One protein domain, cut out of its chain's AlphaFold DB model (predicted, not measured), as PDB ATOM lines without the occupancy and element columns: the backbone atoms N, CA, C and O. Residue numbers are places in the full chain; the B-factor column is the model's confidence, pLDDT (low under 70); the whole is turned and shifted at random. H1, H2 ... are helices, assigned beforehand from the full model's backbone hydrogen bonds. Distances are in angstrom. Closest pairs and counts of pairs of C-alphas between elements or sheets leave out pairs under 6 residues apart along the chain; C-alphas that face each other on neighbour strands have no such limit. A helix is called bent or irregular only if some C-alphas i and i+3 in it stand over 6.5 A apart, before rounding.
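AT A GLANCE: This is residues 121 to 231 of the 395 residues of an uncharacterized protein of Candidatus Scalindua sp. AMX11 (UniProt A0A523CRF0). A bent helix, H3, makes the core, with its arm H3b in the middle; H1 crosses it on one side, and H4 and H6 pack on the other. H2 and short H5 lie farthest from the middle. The printed part has 111 residues, with six named helices, H1 to H6 in chain order, and no named strand: all helix, mostly crossed. It is compact, with a radius of gyration of the C-alphas of 13.0 A, and spans 35 by 32 by 21 A.

HOW THE PARTS SIT: H1, residues 123 to 139, is close to but not clearly touching H2, residues 145 to 155; the closest C-alphas, of Tyr 136 and Phe 148, are 7.4 A apart. H3, residues 160 to 188, was assigned as one helix by its hydrogen bonds but is bent, with C-alphas 172 and 175 9.5 A apart; its arms, H3a, residues 160 to 172, and H3b, residues 175 to 188, stand at a steep tilt of 61 degrees. H1 touches H3a about perpendicular, at 85 degrees, closest at C-alphas Asp 125 and Glu 161, 4.3 A. H3b touches H4, residues 194 to 211, at a steep tilt of 46 degrees, opposite ways, closest at C-alphas Ala 188 and Pro 194, 4.6 A. H3b touches H5, residues 214 to 219, closest at C-alphas Asp 179 and Thr 218, 6.2 A. H6, residues 221 to 229, touches H4 about perpendicular, at 86 degrees, closest at C-alphas Cys 204 and Val 228, 5.8 A. Every O i to N i+4 pair is within hydrogen-bond range in H1, H2, H5 and H6, against 7 of 9 in H3a, 7 of 10 in H3b and 12 of 14 in H4.

IN THESE COORDINATES: H1 begins at C-alpha 123, (-27.424, -24.018, -15.003), and is 24.7 A long; H4 is 25.5 A long. H6 ends at C-alpha 229, (-15.735, -24.033, -29.955).

THE WHOLE: The C-alphas farthest apart, of Gly 158 and Ser 211, are 37.3 A apart. The printed part has no cut, its links are tight, and no printed residue is under 70 in pLDDT.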
ATOM      1  N   ILE A 121     -24.499 -31.216 -15.533       95.06
ATOM      2  CA  ILE A 121     -24.284 -29.878 -14.977       95.06
ATOM      3  C   ILE A 121     -25.591 -29.104 -15.117       95.06
ATOM      4  O   ILE A 121     -26.082 -28.948 -16.234       95.06
ATOM      5  N   ARG A 122     -26.149 -28.612 -14.012       96.12
ATOM      6  CA  ARG A 122     -27.313 -27.712 -14.018       96.12
ATOM      7  C   ARG A 122     -26.853 -26.285 -14.278       96.12
ATOM      8  O   ARG A 122     -25.724 -25.924 -13.957       96.12
ATOM      9  N   THR A 123     -27.741 -25.438 -14.781       96.50
ATOM     10  CA  THR A 123     -27.424 -24.018 -15.003       96.50
ATOM     11  C   THR A 123     -26.961 -23.315 -13.731       96.50
ATOM     12  O   THR A 123     -26.011 -22.535 -13.774       96.50
ATOM     13  N   ILE A 124     -27.550 -23.638 -12.581       95.25
ATOM     14  CA  ILE A 124     -27.060 -23.103 -11.318       95.25
ATOM     15  C   ILE A 124     -25.617 -23.512 -10.999       95.25
ATOM     16  O   ILE A 124     -24.852 -22.690 -10.503       95.25
ATOM     17  N   ASP A 125     -25.222 -24.741 -11.325       96.81
ATOM     18  CA  ASP A 125     -23.864 -25.206 -11.048       96.81
ATOM     19  C   ASP A 125     -22.835 -24.368 -11.841       96.81
ATOM     20  O   ASP A 125     -21.724 -24.126 -11.370       96.81
ATOM     21  N   VAL A 126     -23.222 -23.882 -13.031       98.06
ATOM     22  CA  VAL A 126     -22.425 -22.957 -13.858       98.06
ATOM     23  C   VAL A 126     -22.289 -21.589 -13.188       98.06
ATOM     24  O   VAL A 126     -21.182 -21.057 -13.106       98.06
ATOM     25  N   ILE A 127     -23.411 -21.023 -12.730       96.56
ATOM     26  CA  ILE A 127     -23.480 -19.676 -12.146       96.56
ATOM     27  C   ILE A 127     -22.672 -19.625 -10.849       96.56
ATOM     28  O   ILE A 127     -21.750 -18.814 -10.722       96.56
ATOM     29  N   GLU A 128     -22.996 -20.517  -9.917       95.06
ATOM     30  CA  GLU A 128     -22.441 -20.492  -8.569       95.06
ATOM     31  C   GLU A 128     -21.002 -21.010  -8.549       95.06
ATOM     32  O   GLU A 128     -20.131 -20.381  -7.952       95.06
ATOM     33  N   GLY A 129     -20.705 -22.099  -9.268       97.19
ATOM     34  CA  GLY A 129     -19.335 -22.598  -9.387       97.19
ATOM     35  C   GLY A 129     -18.380 -21.531  -9.935       97.19
ATOM     36  O   GLY A 129     -17.261 -21.383  -9.436       97.19
ATOM     37  N   CYS A 130     -18.816 -20.751 -10.934       98.06
ATOM     38  CA  CYS A 130     -18.017 -19.656 -11.492       98.06
ATOM     39  C   CYS A 130     -17.796 -18.533 -10.469       98.06
ATOM     40  O   CYS A 130     -16.670 -18.048 -10.323       98.06
ATOM     41  N   ALA A 131     -18.838 -18.154  -9.722       96.00
ATOM     42  CA  ALA A 131     -18.744 -17.143  -8.671       96.00
ATOM     43  C   ALA A 131     -17.798 -17.564  -7.532       96.00
ATOM     44  O   ALA A 131     -16.962 -16.757  -7.108       96.00
ATOM     45  N   VAL A 132     -17.831 -18.836  -7.119       96.00
ATOM     46  CA  VAL A 132     -16.903 -19.394  -6.121       96.00
ATOM     47  C   VAL A 132     -15.457 -19.367  -6.629       96.00
ATOM     48  O   VAL A 132     -14.575 -18.874  -5.926       96.00
ATOM     49  N   LEU A 133     -15.184 -19.814  -7.863       97.38
ATOM     50  CA  LEU A 133     -13.819 -19.764  -8.412       97.38
ATOM     51  C   LEU A 133     -13.310 -18.323  -8.545       97.38
ATOM     52  O   LEU A 133     -12.182 -18.019  -8.149       97.38
ATOM     53  N   CYS A 134     -14.124 -17.428  -9.104       96.06
ATOM     54  CA  CYS A 134     -13.732 -16.040  -9.318       96.06
ATOM     55  C   CYS A 134     -13.472 -15.318  -7.994       96.06
ATOM     56  O   CYS A 134     -12.461 -14.627  -7.868       96.06
ATOM     57  N   SER A 135     -14.339 -15.493  -6.996       93.75
ATOM     58  CA  SER A 135     -14.160 -14.892  -5.671       93.75
ATOM     59  C   SER A 135     -12.938 -15.466  -4.943       93.75
ATOM     60  O   SER A 135     -12.174 -14.697  -4.352       93.75
ATOM     61  N   TYR A 136     -12.669 -16.771  -5.064       93.88
ATOM     62  CA  TYR A 136     -11.447 -17.405  -4.559       93.88
ATOM     63  C   TYR A 136     -10.184 -16.814  -5.206       93.88
ATOM     64  O   TYR A 136      -9.289 -16.343  -4.500       93.88
ATOM     65  N   ARG A 137     -10.129 -16.760  -6.547       94.00
ATOM     66  CA  ARG A 137      -8.983 -16.199  -7.293       94.00
ATOM     67  C   ARG A 137      -8.801 -14.707  -7.038       94.00
ATOM     68  O   ARG A 137      -7.673 -14.232  -7.003       94.00
ATOM     69  N   MET A 138      -9.883 -13.966  -6.805       90.00
ATOM     70  CA  MET A 138      -9.773 -12.587  -6.341       90.00
ATOM     71  C   MET A 138      -9.120 -12.547  -4.966       90.00
ATOM     72  O   MET A 138      -8.236 -11.738  -4.748       90.00
ATOM     73  N   ASN A 139      -9.516 -13.369  -4.001       86.19
ATOM     74  CA  ASN A 139      -9.040 -13.205  -2.625       86.19
ATOM     75  C   ASN A 139      -7.630 -13.749  -2.348       86.19
ATOM     76  O   ASN A 139      -7.051 -13.375  -1.331       86.19
ATOM     77  N   LEU A 140      -7.037 -14.528  -3.256       86.06
ATOM     78  CA  LEU A 140      -5.741 -15.174  -3.034       86.06
ATOM     79  C   LEU A 140      -4.744 -14.886  -4.160       86.06
ATOM     80  O   LEU A 140      -4.943 -15.289  -5.300       86.06
ATOM     81  N   SER A 141      -3.621 -14.251  -3.818       80.19
ATOM     82  CA  SER A 141      -2.553 -13.909  -4.772       80.19
ATOM     83  C   SER A 141      -1.800 -15.124  -5.324       80.19
ATOM     84  O   SER A 141      -1.237 -15.054  -6.408       80.19
ATOM     85  N   SER A 142      -1.785 -16.241  -4.594       87.12
ATOM     86  CA  SER A 142      -1.146 -17.504  -4.992       87.12
ATOM     87  C   SER A 142      -2.182 -18.613  -5.197       87.12
ATOM     88  O   SER A 142      -2.022 -19.734  -4.706       87.12
ATOM     89  N   ALA A 143      -3.299 -18.277  -5.845       92.38
ATOM     90  CA  ALA A 143      -4.358 -19.227  -6.148       92.38
ATOM     91  C   ALA A 143      -3.847 -20.327  -7.100       92.38
ATOM     92  O   ALA A 143      -3.119 -20.051  -8.050       92.38
ATOM     93  N   SER A 144      -4.233 -21.576  -6.844       96.69
ATOM     94  CA  SER A 144      -3.861 -22.742  -7.652       96.69
ATOM     95  C   SER A 144      -5.020 -23.730  -7.742       96.69
ATOM     96  O   SER A 144      -5.908 -23.715  -6.882       96.69
ATOM     97  N   HIS A 145      -4.968 -24.624  -8.732       97.38
ATOM     98  CA  HIS A 145      -5.931 -25.712  -8.906       97.38
ATOM     99  C   HIS A 145      -6.106 -26.548  -7.626       97.38
ATOM    100  O   HIS A 145      -7.208 -26.657  -7.090       97.38
ATOM    101  N   GLN A 146      -5.004 -27.066  -7.070       98.25
ATOM    102  CA  GLN A 146      -5.033 -27.893  -5.857       98.25
ATOM    103  C   GLN A 146      -5.526 -27.113  -4.630       98.25
ATOM    104  O   GLN A 146      -6.309 -27.633  -3.832       98.25
ATOM    105  N   GLY A 147      -5.116 -25.846  -4.492       97.44
ATOM    106  CA  GLY A 147      -5.614 -24.974  -3.426       97.44
ATOM    107  C   GLY A 147      -7.124 -24.749  -3.524       97.44
ATOM    108  O   GLY A 147      -7.820 -24.772  -2.511       97.44
ATOM    109  N   PHE A 148      -7.648 -24.613  -4.743       97.62
ATOM    110  CA  PHE A 148      -9.076 -24.436  -4.959       97.62
ATOM    111  C   PHE A 148      -9.879 -25.712  -4.680       97.62
ATOM    112  O   PHE A 148     -10.897 -25.651  -3.994       97.62
ATOM    113  N   LEU A 149      -9.401 -26.888  -5.104       97.94
ATOM    114  CA  LEU A 149     -10.023 -28.168  -4.734       97.94
ATOM    115  C   LEU A 149     -10.064 -28.361  -3.211       97.94
ATOM    116  O   LEU A 149     -11.064 -28.831  -2.661       97.94
ATOM    117  N   HIS A 150      -8.993 -27.972  -2.516       97.00
ATOM    118  CA  HIS A 150      -8.954 -27.981  -1.058       97.00
ATOM    119  C   HIS A 150     -10.001 -27.036  -0.454       97.00
ATOM    120  O   HIS A 150     -10.765 -27.454   0.416       97.00
ATOM    121  N   HIS A 151     -10.093 -25.807  -0.969       94.06
ATOM    122  CA  HIS A 151     -11.088 -24.822  -0.553       94.06
ATOM    123  C   HIS A 151     -12.527 -25.334  -0.739       94.06
ATOM    124  O   HIS A 151     -13.309 -25.304   0.212       94.06
ATOM    125  N   LEU A 152     -12.858 -25.912  -1.901       95.12
ATOM    126  CA  LEU A 152     -14.173 -26.515  -2.163       95.12
ATOM    127  C   LEU A 152     -14.518 -27.624  -1.160       95.12
ATOM    128  O   LEU A 152     -15.656 -27.721  -0.697       95.12
ATOM    129  N   ASN A 153     -13.548 -28.468  -0.809       94.88
ATOM    130  CA  ASN A 153     -13.764 -29.560   0.139       94.88
ATOM    131  C   ASN A 153     -13.912 -29.068   1.585       94.88
ATOM    132  O   ASN A 153     -14.677 -29.657   2.348       94.88
ATOM    133  N   GLN A 154     -13.209 -28.003   1.968       92.38
ATOM    134  CA  GLN A 154     -13.283 -27.452   3.321       92.38
ATOM    135  C   GLN A 154     -14.539 -26.613   3.556       92.38
ATOM    136  O   GLN A 154     -15.194 -26.782   4.582       92.38
ATOM    137  N   HIS A 155     -14.876 -25.731   2.616       88.31
ATOM    138  CA  HIS A 155     -15.907 -24.712   2.819       88.31
ATOM    139  C   HIS A 155     -17.252 -25.074   2.183       88.31
ATOM    140  O   HIS A 155     -18.288 -24.621   2.660       88.31
ATOM    141  N   HIS A 156     -17.259 -25.931   1.156       90.94
ATOM    142  CA  HIS A 156     -18.436 -26.140   0.304       90.94
ATOM    143  C   HIS A 156     -18.826 -27.615   0.135       90.94
ATOM    144  O   HIS A 156     -19.590 -27.963  -0.761       90.94
ATOM    145  N   SER A 157     -18.345 -28.519   1.000       87.81
ATOM    146  CA  SER A 157     -18.550 -29.975   0.859       87.81
ATOM    147  C   SER A 157     -20.019 -30.420   0.742       87.81
ATOM    148  O   SER A 157     -20.289 -31.430   0.091       87.81
ATOM    149  N   GLY A 158     -20.960 -29.667   1.316       87.62
ATOM    150  CA  GLY A 158     -22.404 -29.924   1.233       87.62
ATOM    151  C   GLY A 158     -23.157 -29.147   0.148       87.62
ATOM    152  O   GLY A 158     -24.364 -29.331   0.026       87.62
ATOM    153  N   GLN A 159     -22.484 -28.286  -0.619       90.69
ATOM    154  CA  GLN A 159     -23.098 -27.376  -1.593       90.69
ATOM    155  C   GLN A 159     -22.767 -27.851  -3.010       90.69
ATOM    156  O   GLN A 159     -21.677 -27.605  -3.530       90.69
ATOM    157  N   GLN A 160     -23.684 -28.604  -3.620       93.06
ATOM    158  CA  GLN A 160     -23.450 -29.216  -4.934       93.06
ATOM    159  C   GLN A 160     -23.319 -28.159  -6.030       93.06
ATOM    160  O   GLN A 160     -22.416 -28.244  -6.854       93.06
ATOM    161  N   GLU A 161     -24.154 -27.129  -5.983       92.94
ATOM    162  CA  GLU A 161     -24.131 -25.971  -6.875       92.94
ATOM    163  C   GLU A 161     -22.759 -25.291  -6.962       92.94
ATOM    164  O   GLU A 161     -22.391 -24.766  -8.006       92.94
ATOM    165  N   TYR A 162     -21.952 -25.362  -5.904       94.38
ATOM    166  CA  TYR A 162     -20.641 -24.707  -5.858       94.38
ATOM    167  C   TYR A 162     -19.527 -25.583  -6.425       94.38
ATOM    168  O   TYR A 162     -18.427 -25.106  -6.699       94.38
ATOM    169  N   ARG A 163     -19.786 -26.886  -6.566       95.69
ATOM    170  CA  ARG A 163     -18.750 -27.898  -6.802       95.69
ATOM    171  C   ARG A 163     -18.958 -28.662  -8.095       95.69
ATOM    172  O   ARG A 163     -17.980 -28.911  -8.791       95.69
ATOM    173  N   SER A 164     -20.193 -29.032  -8.421       96.31
ATOM    174  CA  SER A 164     -20.505 -29.995  -9.483       96.31
ATOM    175  C   SER A 164     -19.901 -29.606 -10.830       96.31
ATOM    176  O   SER A 164     -19.198 -30.414 -11.432       96.31
ATOM    177  N   ALA A 165     -20.097 -28.361 -11.276       97.75
ATOM    178  CA  ALA A 165     -19.558 -27.899 -12.554       97.75
ATOM    179  C   ALA A 165     -18.021 -27.902 -12.577       97.75
ATOM    180  O   ALA A 165     -17.427 -28.351 -13.556       97.75
ATOM    181  N   TYR A 166     -17.366 -27.450 -11.500       98.50
ATOM    182  CA  TYR A 166     -15.902 -27.387 -11.443       98.50
ATOM    183  C   TYR A 166     -15.258 -28.772 -11.325       98.50
ATOM    184  O   TYR A 166     -14.250 -29.055 -11.975       98.50
ATOM    185  N   LEU A 167     -15.847 -29.666 -10.528       98.00
ATOM    186  CA  LEU A 167     -15.396 -31.056 -10.440       98.00
ATOM    187  C   LEU A 167     -15.547 -31.755 -11.792       98.00
ATOM    188  O   LEU A 167     -14.613 -32.415 -12.238       98.00
ATOM    189  N   ARG A 168     -16.658 -31.521 -12.499       98.00
ATOM    190  CA  ARG A 168     -16.854 -32.028 -13.859       98.00
ATOM    191  C   ARG A 168     -15.832 -31.462 -14.848       98.00
ATOM    192  O   ARG A 168     -15.323 -32.203 -15.681       98.00
ATOM    193  N   ALA A 169     -15.498 -30.178 -14.739       98.50
ATOM    194  CA  ALA A 169     -14.428 -29.571 -15.530       98.50
ATOM    195  C   ALA A 169     -13.080 -30.250 -15.252       98.50
ATOM    196  O   ALA A 169     -12.373 -30.608 -16.185       98.50
ATOM    197  N   THR A 170     -12.764 -30.494 -13.977       98.25
ATOM    198  CA  THR A 170     -11.530 -31.169 -13.540       98.25
ATOM    199  C   THR A 170     -11.451 -32.606 -14.062       98.25
ATOM    200  O   THR A 170     -10.394 -33.047 -14.496       98.25
ATOM    201  N   GLU A 171     -12.568 -33.340 -14.077       98.12
ATOM    202  CA  GLU A 171     -12.631 -34.690 -14.659       98.12
ATOM    203  C   GLU A 171     -12.305 -34.712 -16.160       98.12
ATOM    204  O   GLU A 171     -11.732 -35.685 -16.647       98.12
ATOM    205  N   ILE A 172     -12.704 -33.672 -16.899       98.12
ATOM    206  CA  ILE A 172     -12.569 -33.612 -18.361       98.12
ATOM    207  C   ILE A 172     -11.231 -32.991 -18.785       98.12
ATOM    208  O   ILE A 172     -10.616 -33.475 -19.732       98.12
ATOM    209  N   LEU A 173     -10.813 -31.922 -18.107       97.75
ATOM    210  CA  LEU A 173      -9.697 -31.052 -18.494       97.75
ATOM    211  C   LEU A 173      -8.468 -31.199 -17.585       97.75
ATOM    212  O   LEU A 173      -7.423 -30.639 -17.884       97.75
ATOM    213  N   GLY A 174      -8.566 -31.917 -16.464       97.44
ATOM    214  CA  GLY A 174      -7.478 -31.983 -15.489       97.44
ATOM    215  C   GLY A 174      -7.195 -30.620 -14.850       97.44
ATOM    216  O   GLY A 174      -8.121 -29.901 -14.467       97.44
ATOM    217  N   GLU A 175      -5.913 -30.268 -14.717       97.12
ATOM    218  CA  GLU A 175      -5.496 -29.019 -14.061       97.12
ATOM    219  C   GLU A 175      -5.844 -27.764 -14.880       97.12
ATOM    220  O   GLU A 175      -6.121 -26.717 -14.286       97.12
ATOM    221  N   ASP A 176      -5.961 -27.883 -16.212       97.25
ATOM    222  CA  ASP A 176      -6.339 -26.783 -17.118       97.25
ATOM    223  C   ASP A 176      -7.737 -26.225 -16.811       97.25
ATOM    224  O   ASP A 176      -8.055 -25.075 -17.130       97.25
ATOM    225  N   ALA A 177      -8.576 -27.001 -16.109       98.06
ATOM    226  CA  ALA A 177      -9.856 -26.532 -15.592       98.06
ATOM    227  C   ALA A 177      -9.709 -25.247 -14.760       98.06
ATOM    228  O   ALA A 177     -10.615 -24.420 -14.742       98.06
ATOM    229  N   PHE A 178      -8.586 -25.040 -14.066       97.62
ATOM    230  CA  PHE A 178      -8.393 -23.852 -13.237       97.62
ATOM    231  C   PHE A 178      -8.374 -22.539 -14.030       97.62
ATOM    232  O   PHE A 178      -8.906 -21.536 -13.540       97.62
ATOM    233  N   ASP A 179      -7.840 -22.548 -15.251       96.38
ATOM    234  CA  ASP A 179      -7.772 -21.366 -16.117       96.38
ATOM    235  C   ASP A 179      -8.920 -21.298 -17.128       96.38
ATOM    236  O   ASP A 179      -9.396 -20.204 -17.444       96.38
ATOM    237  N   LEU A 180      -9.441 -22.448 -17.557       98.06
ATOM    238  CA  LEU A 180     -10.513 -22.521 -18.550       98.06
ATOM    239  C   LEU A 180     -11.923 -22.392 -17.967       98.06
ATOM    240  O   LEU A 180     -12.837 -21.984 -18.681       98.06
ATOM    241  N   PHE A 181     -12.136 -22.716 -16.689       98.56
ATOM    242  CA  PHE A 181     -13.492 -22.844 -16.146       98.56
ATOM    243  C   PHE A 181     -14.300 -21.541 -16.167       98.56
ATOM    244  O   PHE A 181     -15.416 -21.538 -16.674       98.56
ATOM    245  N   ALA A 182     -13.758 -20.431 -15.654       98.00
ATOM    246  CA  ALA A 182     -14.499 -19.166 -15.623       98.00
ATOM    247  C   ALA A 182     -14.809 -18.621 -17.039       98.00
ATOM    248  O   ALA A 182     -15.974 -18.310 -17.303       98.00
ATOM    249  N   PRO A 183     -13.851 -18.604 -17.992       97.44
ATOM    250  CA  PRO A 183     -14.148 -18.306 -19.394       97.44
ATOM    251  C   PRO A 183     -15.191 -19.236 -20.024       97.44
ATOM    252  O   PRO A 183     -16.091 -18.765 -20.719       97.44
ATOM    253  N   ALA A 184     -15.137 -20.540 -19.743       98.06
ATOM    254  CA  ALA A 184     -16.119 -21.493 -20.251       98.06
ATOM    255  C   ALA A 184     -17.522 -21.237 -19.678       98.06
ATOM    256  O   ALA A 184     -18.499 -21.254 -20.427       98.06
ATOM    257  N   CYS A 185     -17.634 -20.939 -18.379       98.25
ATOM    258  CA  CYS A 185     -18.893 -20.538 -17.748       98.25
ATOM    259  C   CYS A 185     -19.456 -19.260 -18.377       98.25
ATOM    260  O   CYS A 185     -20.650 -19.203 -18.675       98.25
ATOM    261  N   TYR A 186     -18.604 -18.264 -18.627       96.50
ATOM    262  CA  TYR A 186     -19.003 -17.023 -19.288       96.50
ATOM    263  C   TYR A 186     -19.612 -17.279 -20.673       96.50
ATOM    264  O   TYR A 186     -20.700 -16.782 -20.961       96.50
ATOM    265  N   LEU A 187     -18.954 -18.099 -21.501       95.19
ATOM    266  CA  LEU A 187     -19.461 -18.489 -22.820       95.19
ATOM    267  C   LEU A 187     -20.762 -19.296 -22.721       95.19
ATOM    268  O   LEU A 187     -21.716 -19.032 -23.453       95.19
ATOM    269  N   ALA A 188     -20.834 -20.247 -21.790       96.00
ATOM    270  CA  ALA A 188     -22.013 -21.082 -21.590       96.00
ATOM    271  C   ALA A 188     -23.266 -20.257 -21.242       96.00
ATOM    272  O   ALA A 188     -24.352 -20.539 -21.758       96.00
ATOM    273  N   LEU A 189     -23.100 -19.214 -20.419       95.06
ATOM    274  CA  LEU A 189     -24.157 -18.289 -19.994       95.06
ATOM    275  C   LEU A 189     -24.669 -17.362 -21.114       95.06
ATOM    276  O   LEU A 189     -25.665 -16.663 -20.917       95.06
ATOM    277  N   GLN A 190     -24.043 -17.356 -22.294       92.56
ATOM    278  CA  GLN A 190     -24.564 -16.628 -23.459       92.56
ATOM    279  C   GLN A 190     -25.711 -17.360 -24.172       92.56
ATOM    280  O   GLN A 190     -26.359 -16.768 -25.032       92.56
ATOM    281  N   GLY A 191     -25.974 -18.630 -23.843       90.31
ATOM    282  CA  GLY A 191     -27.053 -19.414 -24.449       90.31
ATOM    283  C   GLY A 191     -28.166 -19.807 -23.475       90.31
ATOM    284  O   GLY A 191     -28.054 -19.640 -22.266       90.31
ATOM    285  N   ASP A 192     -29.231 -20.401 -24.014       89.88
ATOM    286  CA  ASP A 192     -30.464 -20.709 -23.266       89.88
ATOM    287  C   ASP A 192     -30.355 -21.930 -22.337       89.88
ATOM    288  O   ASP A 192     -31.218 -22.159 -21.490       89.88
ATOM    289  N   ASN A 193     -29.306 -22.743 -22.500       93.62
ATOM    290  CA  ASN A 193     -29.052 -23.920 -21.674       93.62
ATOM    291  C   ASN A 193     -27.585 -23.953 -21.202       93.62
ATOM    292  O   ASN A 193     -26.785 -24.735 -21.729       93.62
ATOM    293  N   PRO A 194     -27.211 -23.100 -20.230       95.94
ATOM    294  CA  PRO A 194     -25.826 -22.977 -19.782       95.94
ATOM    295  C   PRO A 194     -25.201 -24.298 -19.335       95.94
ATOM    296  O   PRO A 194     -24.063 -24.578 -19.694       95.94
ATOM    297  N   GLY A 195     -25.940 -25.152 -18.620       96.62
ATOM    298  CA  GLY A 195     -25.424 -26.451 -18.177       96.62
ATOM    299  C   GLY A 195     -24.985 -27.365 -19.329       96.62
ATOM    300  O   GLY A 195     -23.867 -27.884 -19.319       96.62
ATOM    301  N   ARG A 196     -25.820 -27.515 -20.372       95.62
ATOM    302  CA  ARG A 196     -25.468 -28.296 -21.573       95.62
ATOM    303  C   ARG A 196     -24.354 -27.630 -22.378       95.62
ATOM    304  O   ARG A 196     -23.460 -28.321 -22.864       95.62
ATOM    305  N   ASN A 197     -24.420 -26.308 -22.536       95.88
ATOM    306  CA  ASN A 197     -23.418 -25.552 -23.284       95.88
ATOM    307  C   ASN A 197     -22.035 -25.708 -22.645       95.88
ATOM    308  O   ASN A 197     -21.067 -25.965 -23.355       95.88
ATOM    309  N   LEU A 198     -21.955 -25.632 -21.313       97.88
ATOM    310  CA  LEU A 198     -20.701 -25.773 -20.582       97.88
ATOM    311  C   LEU A 198     -20.055 -27.145 -20.802       97.88
ATOM    312  O   LEU A 198     -18.862 -27.219 -21.082       97.88
ATOM    313  N   GLU A 199     -20.834 -28.229 -20.733       96.38
ATOM    314  CA  GLU A 199     -20.297 -29.567 -21.005       96.38
ATOM    315  C   GLU A 199     -19.766 -29.685 -22.440       96.38
ATOM    316  O   GLU A 199     -18.676 -30.220 -22.649       96.38
ATOM    317  N   SER A 200     -20.484 -29.134 -23.426       96.75
ATOM    318  CA  SER A 200     -20.006 -29.105 -24.812       96.75
ATOM    319  C   SER A 200     -18.691 -28.335 -24.946       96.75
ATOM    320  O   SER A 200     -17.785 -28.802 -25.631       96.75
ATOM    321  N   ILE A 201     -18.565 -27.186 -24.273       97.75
ATOM    322  CA  ILE A 201     -17.343 -26.371 -24.278       97.75
ATOM    323  C   ILE A 201     -16.168 -27.158 -23.685       97.75
ATOM    324  O   ILE A 201     -15.090 -27.159 -24.273       97.75
ATOM    325  N   PHE A 202     -16.366 -27.885 -22.579       98.19
ATOM    326  CA  PHE A 202     -15.311 -28.720 -21.993       98.19
ATOM    327  C   PHE A 202     -14.855 -29.841 -22.926       98.19
ATOM    328  O   PHE A 202     -13.660 -30.107 -23.022       98.19
ATOM    329  N   LEU A 203     -15.781 -30.495 -23.629       97.56
ATOM    330  CA  LEU A 203     -15.429 -31.545 -24.585       97.56
ATOM    331  C   LEU A 203     -14.636 -30.982 -25.774       97.56
ATOM    332  O   LEU A 203     -13.605 -31.552 -26.127       97.56
ATOM    333  N   CYS A 204     -15.058 -29.841 -26.329       97.69
ATOM    334  CA  CYS A 204     -14.320 -29.144 -27.387       97.69
ATOM    335  C   CYS A 204     -12.918 -28.724 -26.927       97.69
ATOM    336  O   CYS A 204     -11.945 -28.950 -27.644       97.69
ATOM    337  N   ALA A 205     -12.802 -28.156 -25.723       97.50
ATOM    338  CA  ALA A 205     -11.519 -27.779 -25.144       97.50
ATOM    339  C   ALA A 205     -10.603 -28.999 -24.985       97.50
ATOM    340  O   ALA A 205      -9.496 -28.998 -25.512       97.50
ATOM    341  N   ARG A 206     -11.080 -30.092 -24.375       97.38
ATOM    342  CA  ARG A 206     -10.300 -31.334 -24.229       97.38
ATOM    343  C   ARG A 206      -9.735 -31.818 -25.565       97.38
ATOM    344  O   ARG A 206      -8.555 -32.145 -25.648       97.38
ATOM    345  N   ASP A 207     -10.570 -31.858 -26.600       96.25
ATOM    346  CA  ASP A 207     -10.162 -32.328 -27.927       96.25
ATOM    347  C   ASP A 207      -9.154 -31.362 -28.590       96.25
ATOM    348  O   ASP A 207      -8.317 -31.779 -29.393       96.25
ATOM    349  N   GLY A 208      -9.187 -30.080 -28.210       94.69
ATOM    350  CA  GLY A 208      -8.266 -29.039 -28.654       94.69
ATOM    351  C   GLY A 208      -6.946 -28.939 -27.878       94.69
ATOM    352  O   GLY A 208      -6.014 -28.347 -28.411       94.69
ATOM    353  N   LEU A 209      -6.812 -29.507 -26.669       92.56
ATOM    354  CA  LEU A 209      -5.624 -29.326 -25.801       92.56
ATOM    355  C   LEU A 209      -4.295 -29.653 -26.503       92.56
ATOM    356  O   LEU A 209      -3.310 -28.952 -26.326       92.56
ATOM    357  N   HIS A 210      -4.263 -30.677 -27.357       90.94
ATOM    358  CA  HIS A 210      -3.043 -31.075 -28.077       90.94
ATOM    359  C   HIS A 210      -2.756 -30.256 -29.344       90.94
ATOM    360  O   HIS A 210      -1.722 -30.453 -29.981       90.94
ATOM    361  N   SER A 211      -3.681 -29.381 -29.739       92.31
ATOM    362  CA  SER A 211      -3.590 -28.588 -30.970       92.31
ATOM    363  C   SER A 211      -3.000 -27.195 -30.741       92.31
ATOM    364  O   SER A 211      -2.639 -26.529 -31.710       92.31
ATOM    365  N   PHE A 212      -2.869 -26.764 -29.484       90.88
ATOM    366  CA  PHE A 212      -2.386 -25.437 -29.106       90.88
ATOM    367  C   PHE A 212      -1.235 -25.538 -28.099       90.88
ATOM    368  O   PHE A 212      -1.170 -26.506 -27.347       90.88
ATOM    369  N   PRO A 213      -0.311 -24.561 -28.060       89.19
ATOM    370  CA  PRO A 213       0.693 -24.495 -27.002       89.19
ATOM    371  C   PRO A 213       0.045 -24.261 -25.632       89.19
ATOM    372  O   PRO A 213      -0.834 -23.408 -25.519       89.19
ATOM    373  N   ASP A 214       0.556 -24.907 -24.581       85.75
ATOM    374  CA  ASP A 214       0.087 -24.717 -23.194       85.75
ATOM    375  C   ASP A 214       0.070 -23.234 -22.772       85.75
ATOM    376  O   ASP A 214      -0.822 -22.769 -22.061       85.75
ATOM    377  N   THR A 215       1.024 -22.440 -23.271       87.75
ATOM    378  CA  THR A 215       1.088 -20.998 -22.994       87.75
ATOM    379  C   THR A 215      -0.147 -20.257 -23.501       87.75
ATOM    380  O   THR A 215      -0.610 -19.337 -22.836       87.75
ATOM    381  N   PHE A 216      -0.737 -20.677 -24.624       89.31
ATOM    382  CA  PHE A 216      -1.934 -20.041 -25.176       89.31
ATOM    383  C   PHE A 216      -3.155 -20.241 -24.271       89.31
ATOM    384  O   PHE A 216      -3.901 -19.294 -24.030       89.31
ATOM    385  N   ILE A 217      -3.299 -21.444 -23.708       88.62
ATOM    386  CA  ILE A 217      -4.371 -21.802 -22.769       88.62
ATOM    387  C   ILE A 217      -4.294 -20.926 -21.513       88.62
ATOM    388  O   ILE A 217      -5.313 -20.435 -21.038       88.62
ATOM    389  N   THR A 218      -3.089 -20.697 -20.987       87.75
ATOM    390  CA  THR A 218      -2.908 -19.913 -19.752       87.75
ATOM    391  C   THR A 218      -2.977 -18.396 -19.965       87.75
ATOM    392  O   THR A 218      -3.555 -17.681 -19.143       87.75
ATOM    393  N   GLU A 219      -2.420 -17.877 -21.064       89.69
ATOM    394  CA  GLU A 219      -2.339 -16.433 -21.320       89.69
ATOM    395  C   GLU A 219      -3.664 -15.865 -21.854       89.69
ATOM    396  O   GLU A 219      -4.141 -14.826 -21.372       89.69
ATOM    397  N   ASP A 220      -4.303 -16.566 -22.799       92.25
ATOM    398  CA  ASP A 220      -5.564 -16.153 -23.424       92.25
ATOM    399  C   ASP A 220      -6.596 -17.303 -23.518       92.25
ATOM    400  O   ASP A 220      -7.019 -17.697 -24.612       92.25
ATOM    401  N   PRO A 221      -7.048 -17.838 -22.364       95.00
ATOM    402  CA  PRO A 221      -8.012 -18.933 -22.288       95.00
ATOM    403  C   PRO A 221      -9.331 -18.620 -22.996       95.00
ATOM    404  O   PRO A 221      -9.958 -19.528 -23.534       95.00
ATOM    405  N   LEU A 222      -9.780 -17.358 -23.013       94.31
ATOM    406  CA  LEU A 222     -11.018 -16.998 -23.703       94.31
ATOM    407  C   LEU A 222     -10.850 -17.144 -25.219       94.31
ATOM    408  O   LEU A 222     -11.676 -17.808 -25.840       94.31
ATOM    409  N   SER A 223      -9.786 -16.583 -25.804       93.56
ATOM    410  CA  SER A 223      -9.512 -16.732 -27.240       93.56
ATOM    411  C   SER A 223      -9.339 -18.199 -27.633       93.56
ATOM    412  O   SER A 223      -9.917 -18.635 -28.628       93.56
ATOM    413  N   TYR A 224      -8.632 -18.981 -26.813       96.19
ATOM    414  CA  TYR A 224      -8.522 -20.428 -26.993       96.19
ATOM    415  C   TYR A 224      -9.897 -21.113 -27.032       96.19
ATOM    416  O   TYR A 224     -10.182 -21.876 -27.957       96.19
ATOM    417  N   LEU A 225     -10.780 -20.816 -26.070       96.50
ATOM    418  CA  LEU A 225     -12.117 -21.406 -26.036       96.50
ATOM    419  C   LEU A 225     -12.965 -21.004 -27.242       96.50
ATOM    420  O   LEU A 225     -13.673 -21.852 -27.782       96.50
ATOM    421  N   LEU A 226     -12.898 -19.747 -27.687       94.38
ATOM    422  CA  LEU A 226     -13.598 -19.292 -28.894       94.38
ATOM    423  C   LEU A 226     -13.146 -20.072 -30.131       94.38
ATOM    424  O   LEU A 226     -13.982 -20.484 -30.936       94.38
ATOM    425  N   GLU A 227     -11.845 -20.333 -30.250       95.00
ATOM    426  CA  GLU A 227     -11.276 -21.068 -31.375       95.00
ATOM    427  C   GLU A 227     -11.731 -22.536 -31.386       95.00
ATOM    428  O   GLU A 227     -12.307 -22.999 -32.376       95.00
ATOM    429  N   VAL A 228     -11.578 -23.258 -30.270       96.44
ATOM    430  CA  VAL A 228     -11.939 -24.692 -30.194       96.44
ATOM    431  C   VAL A 228     -13.448 -24.940 -30.256       96.44
ATOM    432  O   VAL A 228     -13.881 -26.009 -30.680       96.44
ATOM    433  N   THR A 229     -14.265 -23.961 -29.857       94.88
ATOM    434  CA  THR A 229     -15.735 -24.033 -29.955       94.88
ATOM    435  C   THR A 229     -16.271 -23.460 -31.264       94.88
ATOM    436  O   THR A 229     -17.461 -23.605 -31.548       94.88
ATOM    437  N   SER A 230     -15.417 -22.814 -32.069       93.00
ATOM    438  CA  SER A 230     -15.817 -22.044 -33.253       93.00
ATOM    439  C   SER A 230     -16.912 -21.005 -32.953       93.00
ATOM    440  O   SER A 230     -17.755 -20.712 -33.807       93.00
ATOM    441  N   MET A 231     -16.930 -20.461 -31.732       88.81
ATOM    442  CA  MET A 231     -17.862 -19.406 -31.347       88.81
ATOM    443  C   MET A 231     -17.359 -18.056 -31.877       88.81
ATOM    444  O   MET A 231     -16.200 -17.705 -31.650       88.81
TER     445      MET A 231